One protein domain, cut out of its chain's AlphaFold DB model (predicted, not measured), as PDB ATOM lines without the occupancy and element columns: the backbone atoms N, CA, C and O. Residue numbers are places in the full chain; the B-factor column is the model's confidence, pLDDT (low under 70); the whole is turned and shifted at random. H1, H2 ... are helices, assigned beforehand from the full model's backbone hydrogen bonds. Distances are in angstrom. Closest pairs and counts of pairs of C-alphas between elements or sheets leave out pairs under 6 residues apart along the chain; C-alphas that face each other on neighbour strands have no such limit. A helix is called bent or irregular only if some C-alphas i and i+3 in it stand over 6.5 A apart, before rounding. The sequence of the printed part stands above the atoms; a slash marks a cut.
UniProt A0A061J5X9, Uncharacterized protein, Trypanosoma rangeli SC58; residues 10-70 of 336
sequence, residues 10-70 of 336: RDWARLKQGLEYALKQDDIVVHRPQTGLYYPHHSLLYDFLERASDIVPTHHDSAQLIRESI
ATOM      1  N   ARG A  10      18.775  -5.687 -25.323       78.50
ATOM      2  CA  ARG A  10      17.499  -6.425 -25.360       78.50
ATOM      3  C   ARG A  10      17.207  -7.000 -26.746       78.50
ATOM      4  O   ARG A  10      16.695  -8.114 -26.831       78.50
ATOM      5  N   ASP A  11      17.562  -6.277 -27.805       75.25
ATOM      6  CA  ASP A  11      17.399  -6.753 -29.183       75.25
ATOM      7  C   ASP A  11      18.328  -7.941 -29.453       75.25
ATOM      8  O   ASP A  11      17.900  -8.959 -29.997       75.25
ATOM      9  N   TRP A  12      19.568  -7.858 -28.964       77.06
ATOM     10  CA  TRP A  12      20.531  -8.957 -29.027       77.06
ATOM     11  C   TRP A  12      20.122 -10.172 -28.198       77.06
ATOM     12  O   TRP A  12      20.296 -11.292 -28.664       77.06
ATOM     13  N   ALA A  13      19.521  -9.987 -27.020       79.00
ATOM     14  CA  ALA A  13      19.018 -11.103 -26.217       79.00
ATOM     15  C   ALA A  13      17.920 -11.896 -26.951       79.00
ATOM     16  O   ALA A  13      17.930 -13.127 -26.936       79.00
ATOM     17  N   ARG A  14      17.003 -11.204 -27.643       79.44
ATOM     18  CA  ARG A  14      15.963 -11.849 -28.463       79.44
ATOM     19  C   ARG A  14      16.549 -12.545 -29.690       79.44
ATOM     20  O   ARG A  14      16.145 -13.662 -30.006       79.44
ATOM     21  N   LEU A  15      17.515 -11.911 -30.357       80.69
ATOM     22  CA  LEU A  15      18.213 -12.504 -31.498       80.69
ATOM     23  C   LEU A  15      18.997 -13.760 -31.090       80.69
ATOM     24  O   LEU A  15      18.894 -14.779 -31.766       80.69
ATOM     25  N   LYS A  16      19.720 -13.709 -29.961       83.56
ATOM     26  CA  LYS A  16      20.438 -14.850 -29.379       83.56
ATOM     27  C   LYS A  16      19.496 -16.022 -29.147       83.56
ATOM     28  O   LYS A  16      19.758 -17.099 -29.658       83.56
ATOM     29  N   GLN A  17      18.369 -15.798 -28.471       84.62
ATOM     30  CA  GLN A  17      17.376 -16.850 -28.222       84.62
ATOM     31  C   GLN A  17      16.844 -17.478 -29.519       84.62
ATOM     32  O   GLN A  17      16.712 -18.698 -29.599       84.62
ATOM     33  N   GLY A  18      16.567 -16.666 -30.546       83.50
ATOM     34  CA  GLY A  18      16.121 -17.166 -31.849       83.50
ATOM     35  C   GLY A  18      17.180 -18.010 -32.566       83.50
ATOM     36  O   GLY A  18      16.864 -19.073 -33.098       83.50
ATOM     37  N   LEU A  19      18.441 -17.568 -32.543       83.50
ATOM     38  CA  LEU A  19      19.561 -18.283 -33.158       83.50
ATOM     39  C   LEU A  19      19.943 -19.550 -32.375       83.50
ATOM     40  O   LEU A  19      20.180 -20.583 -32.988       83.50
ATOM     41  N   GLU A  20      19.925 -19.519 -31.041       86.12
ATOM     42  CA  GLU A  20      20.128 -20.704 -30.196       86.12
ATOM     43  C   GLU A  20      19.046 -21.752 -30.438       86.12
ATOM     44  O   GLU A  20      19.341 -22.946 -30.479       86.12
ATOM     45  N   TYR A  21      17.793 -21.318 -30.598       85.06
ATOM     46  CA  TYR A  21      16.696 -22.211 -30.936       85.06
ATOM     47  C   TYR A  21      16.912 -22.864 -32.305       85.06
ATOM     48  O   TYR A  21      16.796 -24.081 -32.408       85.06
ATOM     49  N   ALA A  22      17.283 -22.088 -33.330       81.69
ATOM     50  CA  ALA A  22      17.592 -22.622 -34.657       81.69
ATOM     51  C   ALA A  22      18.758 -23.628 -34.614       81.69
ATOM     52  O   ALA A  22      18.620 -24.745 -35.103       81.69
ATOM     53  N   LEU A  23      19.854 -23.283 -33.931       81.88
ATOM     54  CA  LEU A  23      21.001 -24.173 -33.739       81.88
ATOM     55  C   LEU A  23      20.608 -25.469 -33.010       81.88
ATOM     56  O   LEU A  23      21.033 -26.548 -33.415       81.88
ATOM     57  N   LYS A  24      19.740 -25.399 -31.990       83.06
ATOM     58  CA  LYS A  24      19.233 -26.593 -31.285       83.06
ATOM     59  C   LYS A  24      18.377 -27.490 -32.181       83.06
ATOM     60  O   LYS A  24      18.411 -28.705 -32.025       83.06
ATOM     61  N   GLN A  25      17.605 -26.915 -33.104       79.62
ATOM     62  CA  GLN A  25      16.844 -27.701 -34.082       79.62
ATOM     63  C   GLN A  25      17.778 -28.393 -35.085       79.62
ATOM     64  O   GLN A  25      17.579 -29.565 -35.407       79.62
ATOM     65  N   ASP A  26      18.842 -27.705 -35.509       72.50
ATOM     66  CA  ASP A  26      19.868 -28.259 -36.399       72.50
ATOM     67  C   ASP A  26      20.738 -29.328 -35.720       72.50
ATOM     68  O   ASP A  26      21.304 -30.188 -36.397       72.50
ATOM     69  N   ASP A  27      20.812 -29.335 -34.387       71.56
ATOM     70  CA  ASP A  27      21.597 -30.301 -33.611       71.56
ATOM     71  C   ASP A  27      21.168 -31.755 -33.891       71.56
ATOM     72  O   ASP A  27      21.997 -32.662 -34.008       71.56
ATOM     73  N   ILE A  28      19.867 -31.971 -34.128       68.81
ATOM     74  CA  ILE A  28      19.292 -33.270 -34.513       68.81
ATOM     75  C   ILE A  28      19.824 -33.734 -35.876       68.81
ATOM     76  O   ILE A  28      20.035 -34.928 -36.088       68.81
ATOM     77  N   VAL A  29      20.029 -32.805 -36.814       64.75
ATOM     78  CA  VAL A  29      20.589 -33.089 -38.144       64.75
ATOM     79  C   VAL A  29      22.093 -33.317 -38.036       64.75
ATOM     80  O   VAL A  29      22.623 -34.230 -38.666       64.75
ATOM     81  N   VAL A  30      22.772 -32.558 -37.175       57.41
ATOM     82  CA  VAL A  30      24.222 -32.634 -37.004       57.41
ATOM     83  C   VAL A  30      24.700 -33.907 -36.302       57.41
ATOM     84  O   VAL A  30      25.807 -34.388 -36.566       57.41
ATOM     85  N   HIS A  31      23.854 -34.526 -35.487       61.25
ATOM     86  CA  HIS A  31      24.141 -35.827 -34.884       61.25
ATOM     87  C   HIS A  31      23.802 -37.028 -35.791       61.25
ATOM     88  O   HIS A  31      24.086 -38.170 -35.421       61.25
ATOM     89  N   ARG A  32      23.244 -36.810 -36.996       57.75
ATOM     90  CA  ARG A  32      23.065 -37.882 -37.993       57.75
ATOM     91  C   ARG A  32      24.415 -38.329 -38.571       57.75
ATOM     92  O   ARG A  32      25.398 -37.593 -38.496       57.75
ATOM     93  N   PRO A  33      24.501 -39.520 -39.191       49.62
ATOM     94  CA  PRO A  33      25.678 -39.916 -39.956       49.62
ATOM     95  C   PRO A  33      25.884 -38.965 -41.147       49.62
ATOM     96  O   PRO A  33      25.260 -39.101 -42.191       49.62
ATOM     97  N   GLN A  34      26.763 -37.987 -40.983       51.81
ATOM     98  CA  GLN A  34      27.135 -36.982 -41.982       51.81
ATOM     99  C   GLN A  34      28.649 -36.882 -42.027       51.81
ATOM    100  O   GLN A  34      29.254 -37.175 -41.008       51.81
ATOM    101  N   THR A  35      29.233 -36.412 -43.133       46.00
ATOM    102  CA  THR A  35      30.677 -36.383 -43.483       46.00
ATOM    103  C   THR A  35      31.627 -35.621 -42.534       46.00
ATOM    104  O   THR A  35      32.797 -35.450 -42.869       46.00
ATOM    105  N   GLY A  36      31.161 -35.185 -41.357       45.31
ATOM    106  CA  GLY A  36      31.927 -34.510 -40.293       45.31
ATOM    107  C   GLY A  36      32.358 -33.093 -40.559       45.31
ATOM    108  O   GLY A  36      32.921 -32.479 -39.667       45.31
ATOM    109  N   LEU A  37      32.056 -32.552 -41.735       45.03
ATOM    110  CA  LEU A  37      32.256 -31.133 -41.989       45.03
ATOM    111  C   LEU A  37      31.343 -30.295 -41.084       45.03
ATOM    112  O   LEU A  37      31.766 -29.290 -40.538       45.03
ATOM    113  N   TYR A  38      30.112 -30.739 -40.842       48.41
ATOM    114  CA  TYR A  38      29.110 -29.951 -40.121       48.41
ATOM    115  C   TYR A  38      29.279 -29.912 -38.594       48.41
ATOM    116  O   TYR A  38      28.919 -28.906 -37.992       48.41
ATOM    117  N   TYR A  39      29.819 -30.955 -37.954       50.59
ATOM    118  CA  TYR A  39      29.878 -31.025 -36.484       50.59
ATOM    119  C   TYR A  39      30.809 -29.961 -35.867       50.59
ATOM    120  O   TYR A  39      30.339 -29.192 -35.031       50.59
ATOM    121  N   PRO A  40      32.065 -29.794 -36.332       58.94
ATOM    122  CA  PRO A  40      32.935 -28.729 -35.831       58.94
ATOM    123  C   PRO A  40      32.403 -27.328 -36.166       58.94
ATOM    124  O   PRO A  40      32.583 -26.395 -35.390       58.94
ATOM    125  N   HIS A  41      31.726 -27.164 -37.310       63.62
ATOM    126  CA  HIS A  41      31.127 -25.883 -37.694       63.62
ATOM    127  C   HIS A  41      29.922 -25.509 -36.826       63.62
ATOM    128  O   HIS A  41      29.749 -24.330 -36.538       63.62
ATOM    129  N   HIS A  42      29.127 -26.479 -36.366       68.50
ATOM    130  CA  HIS A  42      27.994 -26.226 -35.470       68.50
ATOM    131  C   HIS A  42      28.467 -25.762 -34.083       68.50
ATOM    132  O   HIS A  42      28.035 -24.712 -33.610       68.50
ATOM    133  N   SER A  43      29.457 -26.434 -33.486       69.00
ATOM    134  CA  SER A  43      30.058 -25.978 -32.220       69.00
ATOM    135  C   SER A  43      30.674 -24.577 -32.332       69.00
ATOM    136  O   SER A  43      30.453 -23.737 -31.464       69.00
ATOM    137  N   LEU A  44      31.361 -24.276 -33.443       69.75
ATOM    138  CA  LEU A  44      31.887 -22.931 -33.709       69.75
ATOM    139  C   LEU A  44      30.784 -21.866 -33.831       69.75
ATOM    140  O   LEU A  44      31.015 -20.712 -33.477       69.75
ATOM    141  N   LEU A  45      29.597 -22.222 -34.336       75.19
ATOM    142  CA  LEU A  45      28.460 -21.302 -34.421       75.19
ATOM    143  C   LEU A  45      27.870 -20.990 -33.043       75.19
ATOM    144  O   LEU A  45      27.490 -19.840 -32.816       75.19
ATOM    145  N   TYR A  46      27.832 -21.960 -32.123       74.75
ATOM    146  CA  TYR A  46      27.463 -21.703 -30.727       74.75
ATOM    147  C   TYR A  46      28.448 -20.748 -30.052       74.75
ATOM    148  O   TYR A  46      28.021 -19.723 -29.521       74.75
ATOM    149  N   ASP A  47      29.750 -21.026 -30.148       72.44
ATOM    150  CA  ASP A  47      30.795 -20.173 -29.567       72.44
ATOM    151  C   ASP A  47      30.747 -18.750 -30.143       72.44
ATOM    152  O   ASP A  47      30.861 -17.757 -29.420       72.44
ATOM    153  N   PHE A  48      30.532 -18.636 -31.459       77.12
ATOM    154  CA  PHE A  48      30.352 -17.351 -32.124       77.12
ATOM    155  C   PHE A  48      29.115 -16.612 -31.623       77.12
ATOM    156  O   PHE A  48      29.184 -15.411 -31.375       77.12
ATOM    157  N   LEU A  49      27.988 -17.307 -31.467       81.81
ATOM    158  CA  LEU A  49      26.746 -16.704 -31.004       81.81
ATOM    159  C   LEU A  49      26.859 -16.196 -29.563       81.81
ATOM    160  O   LEU A  49      26.397 -15.090 -29.270       81.81
ATOM    161  N   GLU A  50      27.494 -16.968 -28.678       79.12
ATOM    162  CA  GLU A  50      27.754 -16.540 -27.305       79.12
ATOM    163  C   GLU A  50      28.600 -15.267 -27.281       79.12
ATOM    164  O   GLU A  50      28.161 -14.250 -26.739       79.12
ATOM    165  N   ARG A  51      29.751 -15.257 -27.959       73.94
ATOM    166  CA  ARG A  51      30.637 -14.085 -27.955       73.94
ATOM    167  C   ARG A  51      30.057 -12.884 -28.703       73.94
ATOM    168  O   ARG A  51      30.255 -11.745 -28.284       73.94
ATOM    169  N   ALA A  52      29.278 -13.104 -29.764       75.94
ATOM    170  CA  ALA A  52      28.543 -12.042 -30.456       75.94
ATOM    171  C   ALA A  52      27.542 -11.351 -29.538       75.94
ATOM    172  O   ALA A  52      27.405 -10.127 -29.586       75.94
ATOM    173  N   SER A  53      26.875 -12.123 -28.678       75.88
ATOM    174  CA  SER A  53      25.909 -11.580 -27.730       75.88
ATOM    175  C   SER A  53      26.536 -10.702 -26.647       75.88
ATOM    176  O   SER A  53      25.856  -9.812 -26.141       75.88
ATOM    177  N   ASP A  54      27.825 -10.892 -26.358       74.31
ATOM    178  CA  ASP A  54      28.564 -10.078 -25.393       74.31
ATOM    179  C   ASP A  54      29.192  -8.839 -26.046       74.31
ATOM    180  O   ASP A  54      29.069  -7.730 -25.524       74.31
ATOM    181  N   ILE A  55      29.825  -9.005 -27.213       72.69
ATOM    182  CA  ILE A  55      30.630  -7.958 -27.861       72.69
ATOM    183  C   ILE A  55      29.754  -6.963 -28.627       72.69
ATOM    184  O   ILE A  55      29.890  -5.750 -28.444       72.69
ATOM    185  N   VAL A  56      28.839  -7.444 -29.478       72.00
ATOM    186  CA  VAL A  56      28.132  -6.601 -30.461       72.00
ATOM    187  C   VAL A  56      27.196  -5.544 -29.853       72.00
ATOM    188  O   VAL A  56      27.091  -4.460 -30.434       72.00
ATOM    189  N   PRO A  57      26.542  -5.766 -28.692       69.19
ATOM    190  CA  PRO A  57      25.755  -4.719 -28.037       69.19
ATOM    191  C   PRO A  57      26.580  -3.543 -27.501       69.19
ATOM    192  O   PRO A  57      26.007  -2.505 -27.178       69.19
ATOM    193  N   THR A  58      27.891  -3.720 -27.324       67.75
ATOM    194  CA  THR A  58      28.806  -2.699 -26.782       67.75
ATOM    195  C   THR A  58      29.783  -2.160 -27.821       67.75
ATOM    196  O   THR A  58      30.148  -0.987 -27.774       67.75
ATOM    197  N   HIS A  59      30.186  -3.000 -28.771       66.94
ATOM    198  CA  HIS A  59      31.175  -2.708 -29.794       66.94
ATOM    199  C   HIS A  59      30.696  -3.277 -31.129       66.94
ATOM    200  O   HIS A  59      30.612  -4.487 -31.316       66.94
ATOM    201  N   HIS A  60      30.417  -2.408 -32.099       67.50
ATOM    202  CA  HIS A  60      30.001  -2.814 -33.445       67.50
ATOM    203  C   HIS A  60      31.193  -3.162 -34.358       67.50
ATOM    204  O   HIS A  60      31.150  -2.910 -35.562       67.50
ATOM    205  N   ASP A  61      32.272  -3.713 -33.793       71.88
ATOM    206  CA  ASP A  61      33.457  -4.132 -34.543       71.88
ATOM    207  C   ASP A  61      33.377  -5.631 -34.867       71.88
ATOM    208  O   ASP A  61      33.691  -6.502 -34.051       71.88
ATOM    209  N   SER A  62      32.974  -5.943 -36.100       69.25
ATOM    210  CA  SER A  62      32.930  -7.320 -36.600       69.25
ATOM    211  C   SER A  62      34.311  -7.987 -36.624       69.25
ATOM    212  O   SER A  62      34.397  -9.208 -36.479       69.25
ATOM    213  N   ALA A  63      35.399  -7.222 -36.750       71.50
ATOM    214  CA  ALA A  63      36.754  -7.758 -36.714       71.50
ATOM    215  C   ALA A  63      37.188  -8.130 -35.289       71.50
ATOM    216  O   ALA A  63      37.974  -9.063 -35.113       71.50
ATOM    217  N   GLN A  64      36.699  -7.432 -34.260       74.38
ATOM    218  CA  GLN A  64      36.867  -7.856 -32.867       74.38
ATOM    219  C   GLN A  64      36.104  -9.155 -32.606       74.38
ATOM    220  O   GLN A  64      36.695 -10.122 -32.127       74.38
ATOM    221  N   LEU A  65      34.838  -9.216 -33.026       73.50
ATOM    222  CA  LEU A  65      34.010 -10.405 -32.863       73.50
ATOM    223  C   LEU A  65      34.652 -11.654 -33.476       73.50
ATOM    224  O   LEU A  65      34.743 -12.689 -32.821       73.50
ATOM    225  N   ILE A  66      35.134 -11.556 -34.716       71.19
ATOM    226  CA  ILE A  66      35.786 -12.674 -35.410       71.19
ATOM    227  C   ILE A  66      37.058 -13.117 -34.677       71.19
ATOM    228  O   ILE A  66      37.266 -14.316 -34.503       71.19
ATOM    229  N   ARG A  67      37.899 -12.172 -34.230       71.56
ATOM    230  CA  ARG A  67      39.149 -12.478 -33.511       71.56
ATOM    231  C   ARG A  67      38.911 -13.177 -32.181       71.56
ATOM    232  O   ARG A  67      39.731 -13.997 -31.784       71.56
ATOM    233  N   GLU A  68      37.836 -12.819 -31.492       71.12
ATOM    234  CA  GLU A  68      37.512 -13.401 -30.197       71.12
ATOM    235  C   GLU A  68      36.726 -14.706 -30.345       71.12
ATOM    236  O   GLU A  68      36.894 -15.588 -29.518       71.12
ATOM    237  N   SER A  69      35.915 -14.870 -31.390       69.81
ATOM    238  CA  SER A  69      35.023 -16.030 -31.554       69.81
ATOM    239  C   SER A  69      35.621 -17.200 -32.309       69.81
ATOM    240  O   SER A  69      35.227 -18.338 -32.082       69.81
ATOM    241  N   ILE A  70      36.539 -16.936 -33.235       72.06
ATOM    242  CA  ILE A  70      37.116 -17.981 -34.075       72.06
ATOM    243  C   ILE A  70      38.512 -18.309 -33.543       72.06
ATOM    244  O   ILE A  70      39.343 -17.401 -33.439       72.06
TER     245      ILE A  70
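AT A GLANCE: This is residues 10 to 70 of the 336 residues of an uncharacterized protein of Trypanosoma rangeli SC58 (UniProt A0A061J5X9). Two long helices, H1 and H2, lie side by side as a helical hairpin, and a short third helix, H3, packs on the side of H2 away from H1, with H2 between the two. The chain folds back after H2 to reach H3, and at the opposite end of the hairpin residues 32 to 37 of the H1 to H2 link stick out. The printed part has 61 residues with three named helices, in the order H1, H2, H3, and no named strand; its class is all helix. It is only just loose, close to compact, with a radius of gyration of the C-alphas of 12.9 A, and its outline is flat, 40 by 24 by 10 A.

IN THESE COORDINATES: Find C-alpha 10 at (17.499, -6.425, -25.360); from there H1 runs through residues 10 to 30, 29.5 A from first to last C-alpha. H1 is neither bent nor irregular, but only just: C-alphas 25 and 28 are 6.1 A apart. Go on past seven residues to C-alpha 38 at (29.110, -29.951, -40.121), where H2 begins; it holds residues 38 to 55 and is 25.2 A long. Six residues later comes H3, residues 62 to 69, 10.3 A long, which ends with C-alpha 69 at (35.023, -16.030, -31.554).

HOW THE PARTS SIT: Begin with the hairpin of H1 and H2. The two touch, and their closest C-alphas, those of Val 30 and Tyr 39, are 5.9 A apart. They run opposite ways at a shallow tilt of 9 degrees, with their centres 10.4 A apart. Now look from H2 to H3: these touch too, and their closest C-alphas, those of Phe 48 and Ser 69, are 4.9 A apart. They run opposite ways at a steep tilt of 61 degrees. H1 and H3 are apart. Along the backbone, every O i to N i+4 pair is within hydrogen-bond range in H2 and H3, and in H1 15 of 17 are.

THE WHOLE: The two C-alphas farthest apart are those of Pro 33 and Thr 58, at 39.6 A; the first and last printed C-alphas, those of Arg 10 and Ile 70, are 24.4 A apart. The printed part has no cut, and the links H1 to H2 and H2 to H3 are both short. Residues 32 to 37 stand free. In the B-factor column of this predicted model you will find a mean pLDDT of 70.8 for the printed part, with values under 70 in residues 28 to 44, residues 57 to 60, residue 62 and residue 69.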